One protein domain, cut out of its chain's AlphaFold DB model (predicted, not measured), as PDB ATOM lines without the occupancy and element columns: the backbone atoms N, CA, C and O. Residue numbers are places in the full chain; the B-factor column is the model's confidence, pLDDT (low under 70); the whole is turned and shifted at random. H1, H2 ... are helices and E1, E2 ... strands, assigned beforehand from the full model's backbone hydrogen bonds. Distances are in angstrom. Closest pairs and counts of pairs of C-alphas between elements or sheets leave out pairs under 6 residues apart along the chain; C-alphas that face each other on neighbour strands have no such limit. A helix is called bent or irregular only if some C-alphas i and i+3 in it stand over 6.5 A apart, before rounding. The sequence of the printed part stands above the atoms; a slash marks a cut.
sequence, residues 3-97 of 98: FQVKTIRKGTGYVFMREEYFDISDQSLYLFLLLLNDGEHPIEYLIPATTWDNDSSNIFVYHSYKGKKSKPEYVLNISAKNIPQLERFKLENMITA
ATOM      1  N   PHE A   3       7.444  36.866   0.800       96.88
ATOM      2  CA  PHE A   3       8.475  35.861   0.591       96.88
ATOM      3  C   PHE A   3       9.332  36.215  -0.606       96.88
ATOM      4  O   PHE A   3       8.824  36.425  -1.707       96.88
ATOM      5  N   GLN A   4      10.638  36.197  -0.389       97.69
ATOM      6  CA  GLN A   4      11.591  35.991  -1.456       97.69
ATOM      7  C   GLN A   4      11.882  34.494  -1.527       97.69
ATOM      8  O   GLN A   4      12.365  33.917  -0.558       97.69
ATOM      9  N   VAL A   5      11.583  33.856  -2.658       97.12
ATOM     10  CA  VAL A   5      11.758  32.404  -2.813       97.12
ATOM     11  C   VAL A   5      13.050  32.112  -3.569       97.12
ATOM     12  O   VAL A   5      13.333  32.723  -4.603       97.12
ATOM     13  N   LYS A   6      13.847  31.175  -3.054       96.81
ATOM     14  CA  LYS A   6      15.077  30.696  -3.689       96.81
ATOM     15  C   LYS A   6      15.117  29.178  -3.650       96.81
ATOM     16  O   LYS A   6      14.745  28.565  -2.659       96.81
ATOM     17  N   THR A   7      15.647  28.589  -4.711       95.38
ATOM     18  CA  THR A   7      15.882  27.149  -4.793       95.38
ATOM     19  C   THR A   7      17.326  26.921  -5.180       95.38
ATOM     20  O   THR A   7      17.826  27.552  -6.113       95.38
ATOM     21  N   ILE A   8      17.986  26.010  -4.477       93.69
ATOM     22  CA  ILE A   8      19.355  25.597  -4.771       93.69
ATOM     23  C   ILE A   8      19.467  24.085  -4.768       93.69
ATOM     24  O   ILE A   8      18.661  23.388  -4.158       93.69
ATOM     25  N   ARG A   9      20.502  23.574  -5.428       92.00
ATOM     26  CA  ARG A   9      20.894  22.167  -5.316       92.00
ATOM     27  C   ARG A   9      22.016  22.030  -4.299       92.00
ATOM     28  O   ARG A   9      22.865  22.918  -4.179       92.00
ATOM     29  N   LYS A  10      22.059  20.911  -3.587       86.31
ATOM     30  CA  LYS A  10      23.176  20.569  -2.705       86.31
ATOM     31  C   LYS A  10      24.496  20.668  -3.478       86.31
ATOM     32  O   LYS A  10      24.600  20.205  -4.608       86.31
ATOM     33  N   GLY A  11      25.481  21.343  -2.890       81.94
ATOM     34  CA  GLY A  11      26.753  21.671  -3.548       81.94
ATOM     35  C   GLY A  11      26.786  23.041  -4.242       81.94
ATOM     36  O   GLY A  11      27.874  23.542  -4.512       81.94
ATOM     37  N   THR A  12      25.638  23.697  -4.457       78.12
ATOM     38  CA  THR A  12      25.583  25.113  -4.868       78.12
ATOM     39  C   THR A  12      25.440  25.988  -3.624       78.12
ATOM     40  O   THR A  12      24.424  25.956  -2.937       78.12
ATOM     41  N   GLY A  13      26.514  26.693  -3.262       78.44
ATOM     42  CA  GLY A  13      26.657  27.306  -1.936       78.44
ATOM     43  C   GLY A  13      26.319  28.792  -1.833       78.44
ATOM     44  O   GLY A  13      26.532  29.391  -0.783       78.44
ATOM     45  N   TYR A  14      25.839  29.410  -2.912       84.50
ATOM     46  CA  TYR A  14      25.678  30.860  -2.988       84.50
ATOM     47  C   TYR A  14      24.234  31.237  -3.299       84.50
ATOM     48  O   TYR A  14      23.761  31.060  -4.423       84.50
ATOM     49  N   VAL A  15      23.539  31.778  -2.302       94.25
ATOM     50  CA  VAL A  15      22.209  32.373  -2.465       94.25
ATOM     51  C   VAL A  15      22.326  33.851  -2.162       94.25
ATOM     52  O   VAL A  15      22.889  34.216  -1.138       94.25
ATOM     53  N   PHE A  16      21.784  34.699  -3.032       95.38
ATOM     54  CA  PHE A  16      21.790  36.138  -2.813       95.38
ATOM     55  C   PHE A  16      20.441  36.780  -3.126       95.38
ATOM     56  O   PHE A  16      19.672  36.334  -3.996       95.38
ATOM     57  N   MET A  17      20.183  37.871  -2.423       96.88
ATOM     58  CA  MET A  17      19.051  38.756  -2.614       96.88
ATOM     59  C   MET A  17      19.589  40.173  -2.770       96.88
ATOM     60  O   MET A  17      20.330  40.659  -1.923       96.88
ATOM     61  N   ARG A  18      19.221  40.845  -3.862       95.69
ATOM     62  CA  ARG A  18      19.586  42.252  -4.053       95.69
ATOM     63  C   ARG A  18      18.890  43.095  -2.991       95.69
ATOM     64  O   ARG A  18      17.691  42.915  -2.783       95.69
ATOM     65  N   GLU A  19      19.633  44.019  -2.392       95.75
ATOM     66  CA  GLU A  19      19.152  44.908  -1.324       95.75
ATOM     67  C   GLU A  19      17.864  45.643  -1.729       95.75
ATOM     68  O   GLU A  19      16.907  45.687  -0.967       95.75
ATOM     69  N   GLU A  20      17.776  46.092  -2.987       94.88
ATOM     70  CA  GLU A  20      16.611  46.808  -3.534       94.88
ATOM     71  C   GLU A  20      15.287  46.009  -3.535       94.88
ATOM     72  O   GLU A  20      14.227  46.588  -3.758       94.88
ATOM     73  N   TYR A  21      15.330  44.693  -3.288       95.06
ATOM     74  CA  TYR A  21      14.147  43.824  -3.191       95.06
ATOM     75  C   TYR A  21      14.071  43.033  -1.881       95.06
ATOM     76  O   TYR A  21      13.167  42.210  -1.727       95.06
ATOM     77  N   PHE A  22      15.026  43.214  -0.969       97.19
ATOM     78  CA  PHE A  22      15.113  42.435   0.262       97.19
ATOM     79  C   PHE A  22      15.433  43.350   1.437       97.19
ATOM     80  O   PHE A  22      16.577  43.466   1.865       97.19
ATOM     81  N   ASP A  23      14.395  44.030   1.914       96.12
ATOM     82  CA  ASP A  23      14.477  44.942   3.047       96.12
ATOM     83  C   ASP A  23      14.583  44.151   4.356       96.12
ATOM     84  O   ASP A  23      13.603  43.578   4.836       96.12
ATOM     85  N   ILE A  24      15.782  44.118   4.938       96.44
ATOM     86  CA  ILE A  24      16.050  43.405   6.193       96.44
ATOM     87  C   ILE A  24      15.402  44.066   7.416       96.44
ATOM     88  O   ILE A  24      15.374  43.453   8.478       96.44
ATOM     89  N   SER A  25      14.866  45.285   7.288       95.62
ATOM     90  CA  SER A  25      14.097  45.934   8.357       95.62
ATOM     91  C   SER A  25      12.618  45.517   8.370       95.62
ATOM     92  O   SER A  25      11.931  45.695   9.380       95.62
ATOM     93  N   ASP A  26      12.121  44.907   7.286       96.19
ATOM     94  CA  ASP A  26      10.740  44.433   7.180       96.19
ATOM     95  C   ASP A  26      10.544  43.133   7.977       96.19
ATOM     96  O   ASP A  26      10.914  42.038   7.549       96.19
ATOM     97  N   GLN A  27       9.878  43.241   9.129       95.19
ATOM     98  CA  GLN A  27       9.560  42.105  10.006       95.19
ATOM     99  C   GLN A  27       8.615  41.072   9.370       95.19
ATOM    100  O   GLN A  27       8.459  39.972   9.894       95.19
ATOM    101  N   SER A  28       7.959  41.416   8.259       95.88
ATOM    102  CA  SER A  28       7.034  40.536   7.545       95.88
ATOM    103  C   SER A  28       7.661  39.834   6.338       95.88
ATOM    104  O   SER A  28       6.967  39.036   5.691       95.88
ATOM    105  N   LEU A  29       8.928  40.134   6.019       97.25
ATOM    106  CA  LEU A  29       9.669  39.569   4.896       97.25
ATOM    107  C   LEU A  29      10.517  38.371   5.327       97.25
ATOM    108  O   LEU A  29      11.257  38.419   6.307       97.25
ATOM    109  N   TYR A  30      10.446  37.306   4.532       97.50
ATOM    110  CA  TYR A  30      11.199  36.079   4.743       97.50
ATOM    111  C   TYR A  30      11.902  35.642   3.458       97.50
ATOM    112  O   TYR A  30      11.384  35.815   2.351       97.50
ATOM    113  N   LEU A  31      13.060  35.008   3.609       97.38
ATOM    114  CA  LEU A  31      13.622  34.119   2.604       97.38
ATOM    115  C   LEU A  31      13.008  32.728   2.795       97.38
ATOM    116  O   LEU A  31      13.187  32.108   3.842       97.38
ATOM    117  N   PHE A  32      12.318  32.232   1.770       97.44
ATOM    118  CA  PHE A  32      11.894  30.839   1.696       97.44
ATOM    119  C   PHE A  32      12.849  30.077   0.776       97.44
ATOM    120  O   PHE A  32      12.889  30.319  -0.434       97.44
ATOM    121  N   LEU A  33      13.669  29.212   1.366       96.31
ATOM    122  CA  LEU A  33      14.737  28.504   0.675       96.31
ATOM    123  C   LEU A  33      14.399  27.020   0.549       96.31
ATOM    124  O   LEU A  33      14.200  26.348   1.557       96.31
ATOM    125  N   LEU A  34      14.439  26.505  -0.677       95.88
ATOM    126  CA  LEU A  34      14.377  25.075  -0.959       95.88
ATOM    127  C   LEU A  34      15.777  24.556  -1.293       95.88
ATOM    128  O   LEU A  34      16.383  24.966  -2.287       95.88
ATOM    129  N   LEU A  35      16.280  23.634  -0.475       94.12
ATOM    130  CA  LEU A  35      17.514  22.905  -0.739       94.12
ATOM    131  C   LEU A  35      17.178  21.534  -1.329       94.12
ATOM    132  O   LEU A  35      16.684  20.648  -0.639       94.12
ATOM    133  N   LEU A  36      17.469  21.369  -2.615       94.31
ATOM    134  CA  LEU A  36      17.255  20.128  -3.347       94.31
ATOM    135  C   LEU A  36      18.447  19.188  -3.164       94.31
ATOM    136  O   LEU A  36      19.594  19.582  -3.405       94.31
ATOM    137  N   ASN A  37      18.169  17.939  -2.810       92.38
ATOM    138  CA  ASN A  37      19.122  16.838  -2.853       92.38
ATOM    139  C   ASN A  37      18.533  15.718  -3.720       92.38
ATOM    140  O   ASN A  37      17.333  15.454  -3.662       92.38
ATOM    141  N   ASP A  38      19.349  15.113  -4.581       93.31
ATOM    142  CA  ASP A  38      18.840  14.175  -5.580       93.31
ATOM    143  C   ASP A  38      18.274  12.917  -4.905       93.31
ATOM    144  O   ASP A  38      18.924  12.301  -4.063       93.31
ATOM    145  N   GLY A  39      17.049  12.543  -5.281       94.81
ATOM    146  CA  GLY A  39      16.348  11.388  -4.710       94.81
ATOM    147  C   GLY A  39      15.756  11.610  -3.313       94.81
ATOM    148  O   GLY A  39      15.168  10.680  -2.767       94.81
ATOM    149  N   GLU A  40      15.865  12.814  -2.750       95.88
ATOM    150  CA  GLU A  40      15.337  13.158  -1.427       95.88
ATOM    151  C   GLU A  40      14.249  14.238  -1.512       95.88
ATOM    152  O   GLU A  40      14.163  15.003  -2.476       95.88
ATOM    153  N   HIS A  41      13.415  14.313  -0.473       93.94
ATOM    154  CA  HIS A  41      12.514  15.448  -0.295       93.94
ATOM    155  C   HIS A  41      13.340  16.733  -0.102       93.94
ATOM    156  O   HIS A  41      14.359  16.686   0.595       93.94
ATOM    157  N   PRO A  42      12.937  17.876  -0.690       95.00
ATOM    158  CA  PRO A  42      13.594  19.147  -0.423       95.00
ATOM    159  C   PRO A  42      13.659  19.431   1.075       95.00
ATOM    160  O   PRO A  42      12.741  19.100   1.819       95.00
ATOM    161  N   ILE A  43      14.740  20.067   1.514       94.56
ATOM    162  CA  ILE A  43      14.779  20.656   2.851       94.56
ATOM    163  C   ILE A  43      14.336  22.107   2.708       94.56
ATOM    164  O   ILE A  43      14.990  22.888   2.007       94.56
ATOM    165  N   GLU A  44      13.236  22.466   3.358       96.00
ATOM    166  CA  GLU A  44      12.722  23.829   3.370       96.00
ATOM    167  C   GLU A  44      13.214  24.613   4.585       96.00
ATOM    168  O   GLU A  44      13.117  24.165   5.731       96.00
ATOM    169  N   TYR A  45      13.669  25.837   4.335       95.81
ATOM    170  CA  TYR A  45      14.008  26.802   5.372       95.81
ATOM    171  C   TYR A  45      13.167  28.061   5.221       95.81
ATOM    172  O   TYR A  45      12.970  28.561   4.109       95.81
ATOM    173  N   LEU A  46      12.726  28.601   6.351       96.81
ATOM    174  CA  LEU A  46      12.036  29.877   6.436       96.81
ATOM    175  C   LEU A  46      12.839  30.819   7.335       96.81
ATOM    176  O   LEU A  46      12.863  30.672   8.553       96.81
ATOM    177  N   ILE A  47      13.515  31.785   6.717       95.62
ATOM    178  CA  ILE A  47      14.471  32.663   7.395       95.62
ATOM    179  C   ILE A  47      13.923  34.096   7.380       95.62
ATOM    180  O   ILE A  47      13.719  34.637   6.290       95.62
ATOM    181  N   PRO A  48      13.683  34.738   8.537       96.31
ATOM    182  CA  PRO A  48      13.316  36.152   8.590       96.31
ATOM    183  C   PRO A  48      14.376  37.043   7.925       96.31
ATOM    184  O   PRO A  48      15.574  36.833   8.106       96.31
ATOM    185  N   ALA A  49      13.962  38.074   7.186       96.94
ATOM    186  CA  ALA A  49      14.907  39.009   6.568       96.94
ATOM    187  C   ALA A  49      15.773  39.732   7.618       96.94
ATOM    188  O   ALA A  49      16.967  39.939   7.407       96.94
ATOM    189  N   THR A  50      15.199  39.997   8.793       96.31
ATOM    190  CA  THR A  50      15.863  40.609   9.955       96.31
ATOM    191  C   THR A  50      17.030  39.791  10.516       96.31
ATOM    192  O   THR A  50      17.844  40.321  11.270       96.31
ATOM    193  N   THR A  51      17.164  38.509  10.156       95.62
ATOM    194  CA  THR A  51      18.287  37.669  10.595       95.62
ATOM    195  C   THR A  51      19.640  38.206  10.113       95.62
ATOM    196  O   THR A  51      20.629  38.033  10.816       95.62
ATOM    197  N   TRP A  52      19.693  38.916   8.981       94.75
ATOM    198  CA  TRP A  52      20.941  39.499   8.466       94.75
ATOM    199  C   TRP A  52      21.512  40.642   9.320       94.75
ATOM    200  O   TRP A  52      22.691  40.948   9.167       94.75
ATOM    201  N   ASP A  53      20.711  41.257  10.196       90.50
ATOM    202  CA  ASP A  53      21.159  42.322  11.112       90.50
ATOM    203  C   ASP A  53      21.416  41.798  12.536       90.50
ATOM    204  O   ASP A  53      22.289  42.275  13.256       90.50
ATOM    205  N   ASN A  54      20.660  40.773  12.941       83.56
ATOM    206  CA  ASN A  54      20.606  40.304  14.328       83.56
ATOM    207  C   ASN A  54      21.492  39.089  14.621       83.56
ATOM    208  O   ASN A  54      21.599  38.672  15.777       83.56
ATOM    209  N   ASP A  55      22.090  38.482  13.598       81.50
ATOM    210  CA  ASP A  55      22.861  37.256  13.742       81.50
ATOM    211  C   ASP A  55      24.358  37.490  13.524       81.50
ATOM    212  O   ASP A  55      24.783  38.036  12.510       81.50
ATOM    213  N   SER A  56      25.178  37.047  14.480       75.31
ATOM    214  CA  SER A  56      26.639  37.176  14.429       75.31
ATOM    215  C   SER A  56      27.333  36.031  13.685       75.31
ATOM    216  O   SER A  56      28.565  35.982  13.627       75.31
ATOM    217  N   SER A  57      26.577  35.078  13.131       80.31
ATOM    218  CA  SER A  57      27.138  33.981  12.348       80.31
ATOM    219  C   SER A  57      27.615  34.437  10.968       80.31
ATOM    220  O   SER A  57      26.992  35.233  10.278       80.31
ATOM    221  N   ASN A  58      28.712  33.838  10.503       83.75
ATOM    222  CA  ASN A  58      29.324  34.157   9.205       83.75
ATOM    223  C   ASN A  58      28.530  33.635   7.987       83.75
ATOM    224  O   ASN A  58      29.047  33.642   6.867       83.75
ATOM    225  N   ILE A  59      27.323  33.105   8.193       90.94
ATOM    226  CA  ILE A  59      26.484  32.554   7.124       90.94
ATOM    227  C   ILE A  59      25.631  33.637   6.451       90.94
ATOM    228  O   ILE A  59      25.377  33.535   5.251       90.94
ATOM    229  N   PHE A  60      25.238  34.672   7.196       93.94
ATOM    230  CA  PHE A  60      24.452  35.807   6.723       93.94
ATOM    231  C   PHE A  60      25.397  36.981   6.469       93.94
ATOM    232  O   PHE A  60      25.979  37.534   7.395       93.94
ATOM    233  N   VAL A  61      25.618  37.327   5.202       93.00
ATOM    234  CA  VAL A  61      26.640  38.309   4.813       93.00
ATOM    235  C   VAL A  61      26.018  39.421   3.982       93.00
ATOM    236  O   VAL A  61      25.185  39.156   3.121       93.00
ATOM    237  N   TYR A  62      26.441  40.662   4.204       94.75
ATOM    238  CA  TYR A  62      26.101  41.793   3.344       94.75
ATOM    239  C   TYR A  62      27.309  42.233   2.516       94.75
ATOM    240  O   TYR A  62      28.417  42.426   3.028       94.75
ATOM    241  N   HIS A  63      27.089  42.435   1.221       93.81
ATOM    242  CA  HIS A  63      28.076  42.985   0.305       93.81
ATOM    243  C   HIS A  63      27.602  44.336  -0.219       93.81
ATOM    244  O   HIS A  63      26.730  44.410  -1.076       93.81
ATOM    245  N   SER A  64      28.219  45.418   0.270       92.38
ATOM    246  CA  SER A  64      27.858  46.791  -0.125       92.38
ATOM    247  C   SER A  64      28.396  47.219  -1.492       92.38
ATOM    248  O   SER A  64      27.892  48.169  -2.077       92.38
ATOM    249  N   TYR A  65      29.470  46.582  -1.977       90.69
ATOM    250  CA  TYR A  65      30.146  46.907  -3.242       90.69
ATOM    251  C   TYR A  65      30.369  48.416  -3.501       90.69
ATOM    252  O   TYR A  65      30.342  48.865  -4.648       90.69
ATOM    253  N   LYS A  66      30.626  49.216  -2.454       86.81
ATOM    254  CA  LYS A  66      30.806  50.676  -2.572       86.81
ATOM    255  C   LYS A  66      31.836  51.029  -3.654       86.81
ATOM    256  O   LYS A  66      32.967  50.546  -3.631       86.81
ATOM    257  N   GLY A  67      31.433  51.873  -4.608       87.94
ATOM    258  CA  GLY A  67      32.277  52.302  -5.729       87.94
ATOM    259  C   GLY A  67      32.498  51.248  -6.825       87.94
ATOM    260  O   GLY A  67      33.395  51.413  -7.653       87.94
ATOM    261  N   LYS A  68      31.724  50.155  -6.848       89.94
ATOM    262  CA  LYS A  68      31.753  49.129  -7.903       89.94
ATOM    263  C   LYS A  68      30.473  49.167  -8.745       89.94
ATOM    264  O   LYS A  68      29.482  49.780  -8.373       89.94
ATOM    265  N   LYS A  69      30.504  48.482  -9.896       89.94
ATOM    266  CA  LYS A  69      29.351  48.336 -10.804       89.94
ATOM    267  C   LYS A  69      28.243  47.446 -10.218       89.94
ATOM    268  O   LYS A  69      27.079  47.622 -10.566       89.94
ATOM    269  N   SER A  70      28.607  46.466  -9.392       90.12
ATOM    270  CA  SER A  70      27.655  45.541  -8.774       90.12
ATOM    271  C   SER A  70      26.778  46.260  -7.753       90.12
ATOM    272  O   SER A  70      27.264  47.103  -7.003       90.12
ATOM    273  N   LYS A  71      25.492  45.906  -7.724       92.44
ATOM    274  CA  LYS A  71      24.545  46.411  -6.726       92.44
ATOM    275  C   LYS A  71      24.729  45.686  -5.388       92.44
ATOM    276  O   LYS A  71      25.130  44.522  -5.424       92.44
ATOM    277  N   PRO A  72      24.408  46.322  -4.250       95.88
ATOM    278  CA  PRO A  72      24.483  45.670  -2.951       95.88
ATOM    279  C   PRO A  72      23.565  44.451  -2.831       95.88
ATOM    280  O   PRO A  72      22.473  44.406  -3.413       95.88
ATOM    281  N   GLU A  73      24.000  43.466  -2.049       96.56
ATOM    282  CA  GLU A  73      23.253  42.226  -1.850       96.56
ATOM    283  C   GLU A  73      23.476  41.588  -0.479       96.56
ATOM    284  O   GLU A  73      24.532  41.717   0.143       96.56
ATOM    285  N   TYR A  74      22.451  40.859  -0.050       96.81
ATOM    286  CA  TYR A  74      22.449  39.979   1.104       96.81
ATOM    287  C   TYR A  74      22.678  38.549   0.635       96.81
ATOM    288  O   TYR A  74      21.941  38.039  -0.209       96.81
ATOM    289  N   VAL A  75      23.702  37.910   1.181       94.88
ATOM    290  CA  VAL A  75      24.165  36.577   0.815       94.88
ATOM    291  C   VAL A  75      23.913  35.609   1.957       94.88
ATOM    292  O   VAL A  75      24.146  35.932   3.122       94.88
ATOM    293  N   LEU A  76      23.482  34.406   1.594       94.56
ATOM    294  CA  LEU A  76      23.472  33.235   2.450       94.56
ATOM    295  C   LEU A  76      24.543  32.248   1.964       94.56
ATOM    296  O   LEU A  76      24.425  31.679   0.875       94.56
ATOM    297  N   ASN A  77      25.590  32.060   2.767       90.38
ATOM    298  CA  ASN A  77      26.739  31.221   2.424       90.38
ATOM    299  C   ASN A  77      26.547  29.767   2.877       90.38
ATOM    300  O   ASN A  77      26.887  29.380   4.000       90.38
ATOM    301  N   ILE A  78      26.037  28.943   1.972       88.00
ATOM    302  CA  ILE A  78      25.693  27.554   2.251       88.00
ATOM    303  C   ILE A  78      26.894  26.665   1.955       88.00
ATOM    304  O   ILE A  78      27.283  26.427   0.816       88.00
ATOM    305  N   SER A  79      27.469  26.121   3.016       84.62
ATOM    306  CA  SER A  79      28.534  25.127   2.942       84.62
ATOM    307  C   SER A  79      28.235  23.990   3.906       84.62
ATOM    308  O   SER A  79      27.485  24.171   4.866       84.62
ATOM    309  N   ALA A  80      28.868  22.831   3.706       80.81
ATOM    310  CA  ALA A  80      28.739  21.703   4.630       80.81
ATOM    311  C   ALA A  80      29.052  22.092   6.090       80.81
ATOM    312  O   ALA A  80      28.447  21.562   7.014       80.81
ATOM    313  N   LYS A  81      29.948  23.068   6.295       82.38
ATOM    314  CA  LYS A  81      30.311  23.596   7.616       82.38
ATOM    315  C   LYS A  81      29.203  24.442   8.255       82.38
ATOM    316  O   LYS A  81      29.070  24.432   9.474       82.38
ATOM    317  N   ASN A  82      28.438  25.180   7.451       82.38
ATOM    318  CA  ASN A  82      27.489  26.181   7.946       82.38
ATOM    319  C   ASN A  82      26.037  25.673   7.984       82.38
ATOM    320  O   ASN A  82      25.224  26.270   8.682       82.38
ATOM    321  N   ILE A  83      25.708  24.571   7.293       83.50
ATOM    322  CA  ILE A  83      24.361  23.964   7.310       83.50
ATOM    323  C   ILE A  83      23.806  23.754   8.731       83.50
ATOM    324  O   ILE A  83      22.653  24.115   8.940       83.50
ATOM    325  N   PRO A  84      24.579  23.286   9.735       88.19
ATOM    326  CA  PRO A  84      24.051  23.135  11.093       88.19
ATOM    327  C   PRO A  84      23.456  24.424  11.691       88.19
ATOM    328  O   PRO A  84      22.553  24.360  12.517       88.19
ATOM    329  N   GLN A  85      23.917  25.605  11.262       87.62
ATOM    330  CA  GLN A  85      23.388  26.899  11.719       87.62
ATOM    331  C   GLN A  85      22.033  27.251  11.080       87.62
ATOM    332  O   GLN A  85      21.315  28.108  11.605       87.62
ATOM    333  N   LEU A  86      21.688  26.596   9.963       89.62
ATOM    334  CA  LEU A  86      20.402  26.724   9.276       89.62
ATOM    335  C   LEU A  86      19.311  25.839   9.868       89.62
ATOM    336  O   LEU A  86      18.139  26.141   9.679       89.62
ATOM    337  N   GLU A  87      19.667  24.783  10.600       90.81
ATOM    338  CA  GLU A  87      18.715  23.800  11.138       90.81
ATOM    339  C   GLU A  87      17.597  24.449  11.971       90.81
ATOM    340  O   GLU A  87      16.429  24.084  11.844       90.81
ATOM    341  N   ARG A  88      17.916  25.492  12.751       91.38
ATOM    342  CA  ARG A  88      16.923  26.264  13.526       91.38
ATOM    343  C   ARG A  88      15.874  26.980  12.668       91.38
ATOM    344  O   ARG A  88      14.811  27.302  13.175       91.38
ATOM    345  N   PHE A  89      16.172  27.227  11.394       94.31
ATOM    346  CA  PHE A  89      15.269  27.871  10.441       94.31
ATOM    347  C   PHE A  89      14.538  26.871   9.547       94.31
ATOM    348  O   PHE A  89      13.842  27.295   8.622       94.31
ATOM    349  N   LYS A  90      14.695  25.557   9.763       95.25
ATOM    350  CA  LYS A  90      13.881  24.569   9.048       95.25
ATOM    351  C   LYS A  90      12.406  24.891   9.233       95.25
ATOM    352  O   LYS A  90      11.980  25.255  10.330       95.25
ATOM    353  N   LEU A  91      11.636  24.746   8.160       95.00
ATOM    354  CA  LEU A  91      10.225  25.120   8.139       95.00
ATOM    355  C   LEU A  91       9.439  24.473   9.295       95.00
ATOM    356  O   LEU A  91       8.654  25.149   9.952       95.00
ATOM    357  N   GLU A  92       9.717  23.202   9.599       92.12
ATOM    358  CA  GLU A  92       9.111  22.462  10.717       92.12
ATOM    359  C   GLU A  92       9.344  23.130  12.087       92.12
ATOM    360  O   GLU A  92       8.422  23.234  12.898       92.12
ATOM    361  N   ASN A  93      10.539  23.675  12.320       90.88
ATOM    362  CA  ASN A  93      10.890  24.353  13.569       90.88
ATOM    363  C   ASN A  93      10.234  25.736  13.668       90.88
ATOM    364  O   ASN A  93       9.926  26.200  14.762       90.88
ATOM    365  N   MET A  94       9.992  26.379  12.523       87.56
ATOM    366  CA  MET A  94       9.409  27.721  12.456       87.56
ATOM    367  C   MET A  94       7.883  27.721  12.600       87.56
ATOM    368  O   MET A  94       7.329  28.681  13.126       87.56
ATOM    369  N   ILE A  95       7.198  26.664  12.150       80.88
ATOM    370  CA  ILE A  95       5.729  26.560  12.234       80.88
ATOM    371  C   ILE A  95       5.277  26.086  13.618       80.88
ATOM    372  O   ILE A  95       4.242  26.528  14.100       80.88
ATOM    373  N   THR A  96       6.061  25.240  14.292       60.38
ATOM    374  CA  THR A  96       5.714  24.724  15.633       60.38
ATOM    375  C   THR A  96       5.805  25.799  16.732       60.38
ATOM    376  O   THR A  96       5.380  25.577  17.862       60.38
ATOM    377  N   ALA A  97       6.364  26.970  16.414       51.41
ATOM    378  CA  ALA A  97       6.484  28.119  17.308       51.41
ATOM    379  C   ALA A  97       5.319  29.130  17.192       51.41
ATOM    380  O   ALA A  97       5.396  30.204  17.793       51.41
TER     381      ALA A  97
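Overview. This is residues 3 to 97 of the 98 residues of an uncharacterized protein of Oscillibacter sp. MM50 (UniProt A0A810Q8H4). Two small three-stranded sheets, E1 E3 E4 and E2 E6 E5, stand partly face to face, close together along E1 and E2 and wider apart at E4 and E5. The short helices H1 and H2 lie along this wider side, and H3 packs by E4 on the other face of its sheet. The printed part has 95 residues, with six named strands and three named helices in the order E1 E2 E3 E4 H1 E5 E6 H2 H3. The first sheet is mixed, the second antiparallel, and the class is mixed, helices and strands. The whole is compact, with a radius of gyration of the C-alphas of 13.4 A and spans of 43 by 29 by 22 A.

Along the chain. E1, residues 3 to 9, begins at C-alpha 3 (8.475, 35.861, 0.591) and is 19.4 A long. E2, residues 14 to 18, is 13.0 A long. E3, residues 29 to 36, is the longest strand at 22.4 A. E4, residues 43 to 48, is 16.6 A long and ends at C-alpha 48 (13.316, 36.152, 8.590). H1 is residues 51 to 54. E5, residues 60 to 63, is 10.3 A long, and E6, residues 73 to 77, is 12.3 A. H2, residues 83 to 89, is 10.4 A long and only just irregular: C-alphas 85 and 88 are 6.7 A apart. H3, residues 91 to 95, ends at C-alpha 95 (5.729, 26.560, 12.234).

Arrangement. E1 and E3 are parallel at 18 degrees, with N 6 and O 32 at 2.9 A. The hairpin E3 and E4 is antiparallel at 162 degrees, with N 33 and O 45 at 2.9 A. E2 and E6 are antiparallel at 161 degrees, with N 17 and O 74 at 2.8 A. The hairpin E5 and E6 is antiparallel at 142 degrees, with N 75 and O 61 at 2.7 A. The closest C-alphas of E1 and E2, Lys 6 and Val 15, are 7.4 A apart. E4 and E5 are apart. H2 and H3 are on opposite faces of the sheet E1 E3 E4, with heights over the sheet of 6.2 A and 5.0 A. The closest C-alphas of E4 and H2, Tyr 45 and Phe 89, are 5.3 A apart. Those of E4 and H3, Tyr 45 and Leu 91, are 5.0 A apart. H1 is on the sheet E2 E6 E5, where the closest C-alphas of H1 and E5, Trp 52 and Phe 60, are 5.4 A apart. In H3 every O i to N i+4 pair is within hydrogen-bond range; H2 has 1 of 3, beside 3 of 4 O i to N i+3 pairs, and H1 is too short for an O i to N i+4 pair.

Size, cuts and confidence. The two C-alphas farthest apart are those of Gly 39 and Gly 67, at 43.9 A. The printed part has no cut and no long link. Its mean pLDDT is 91.2, and residues 96 to 97 are under 70.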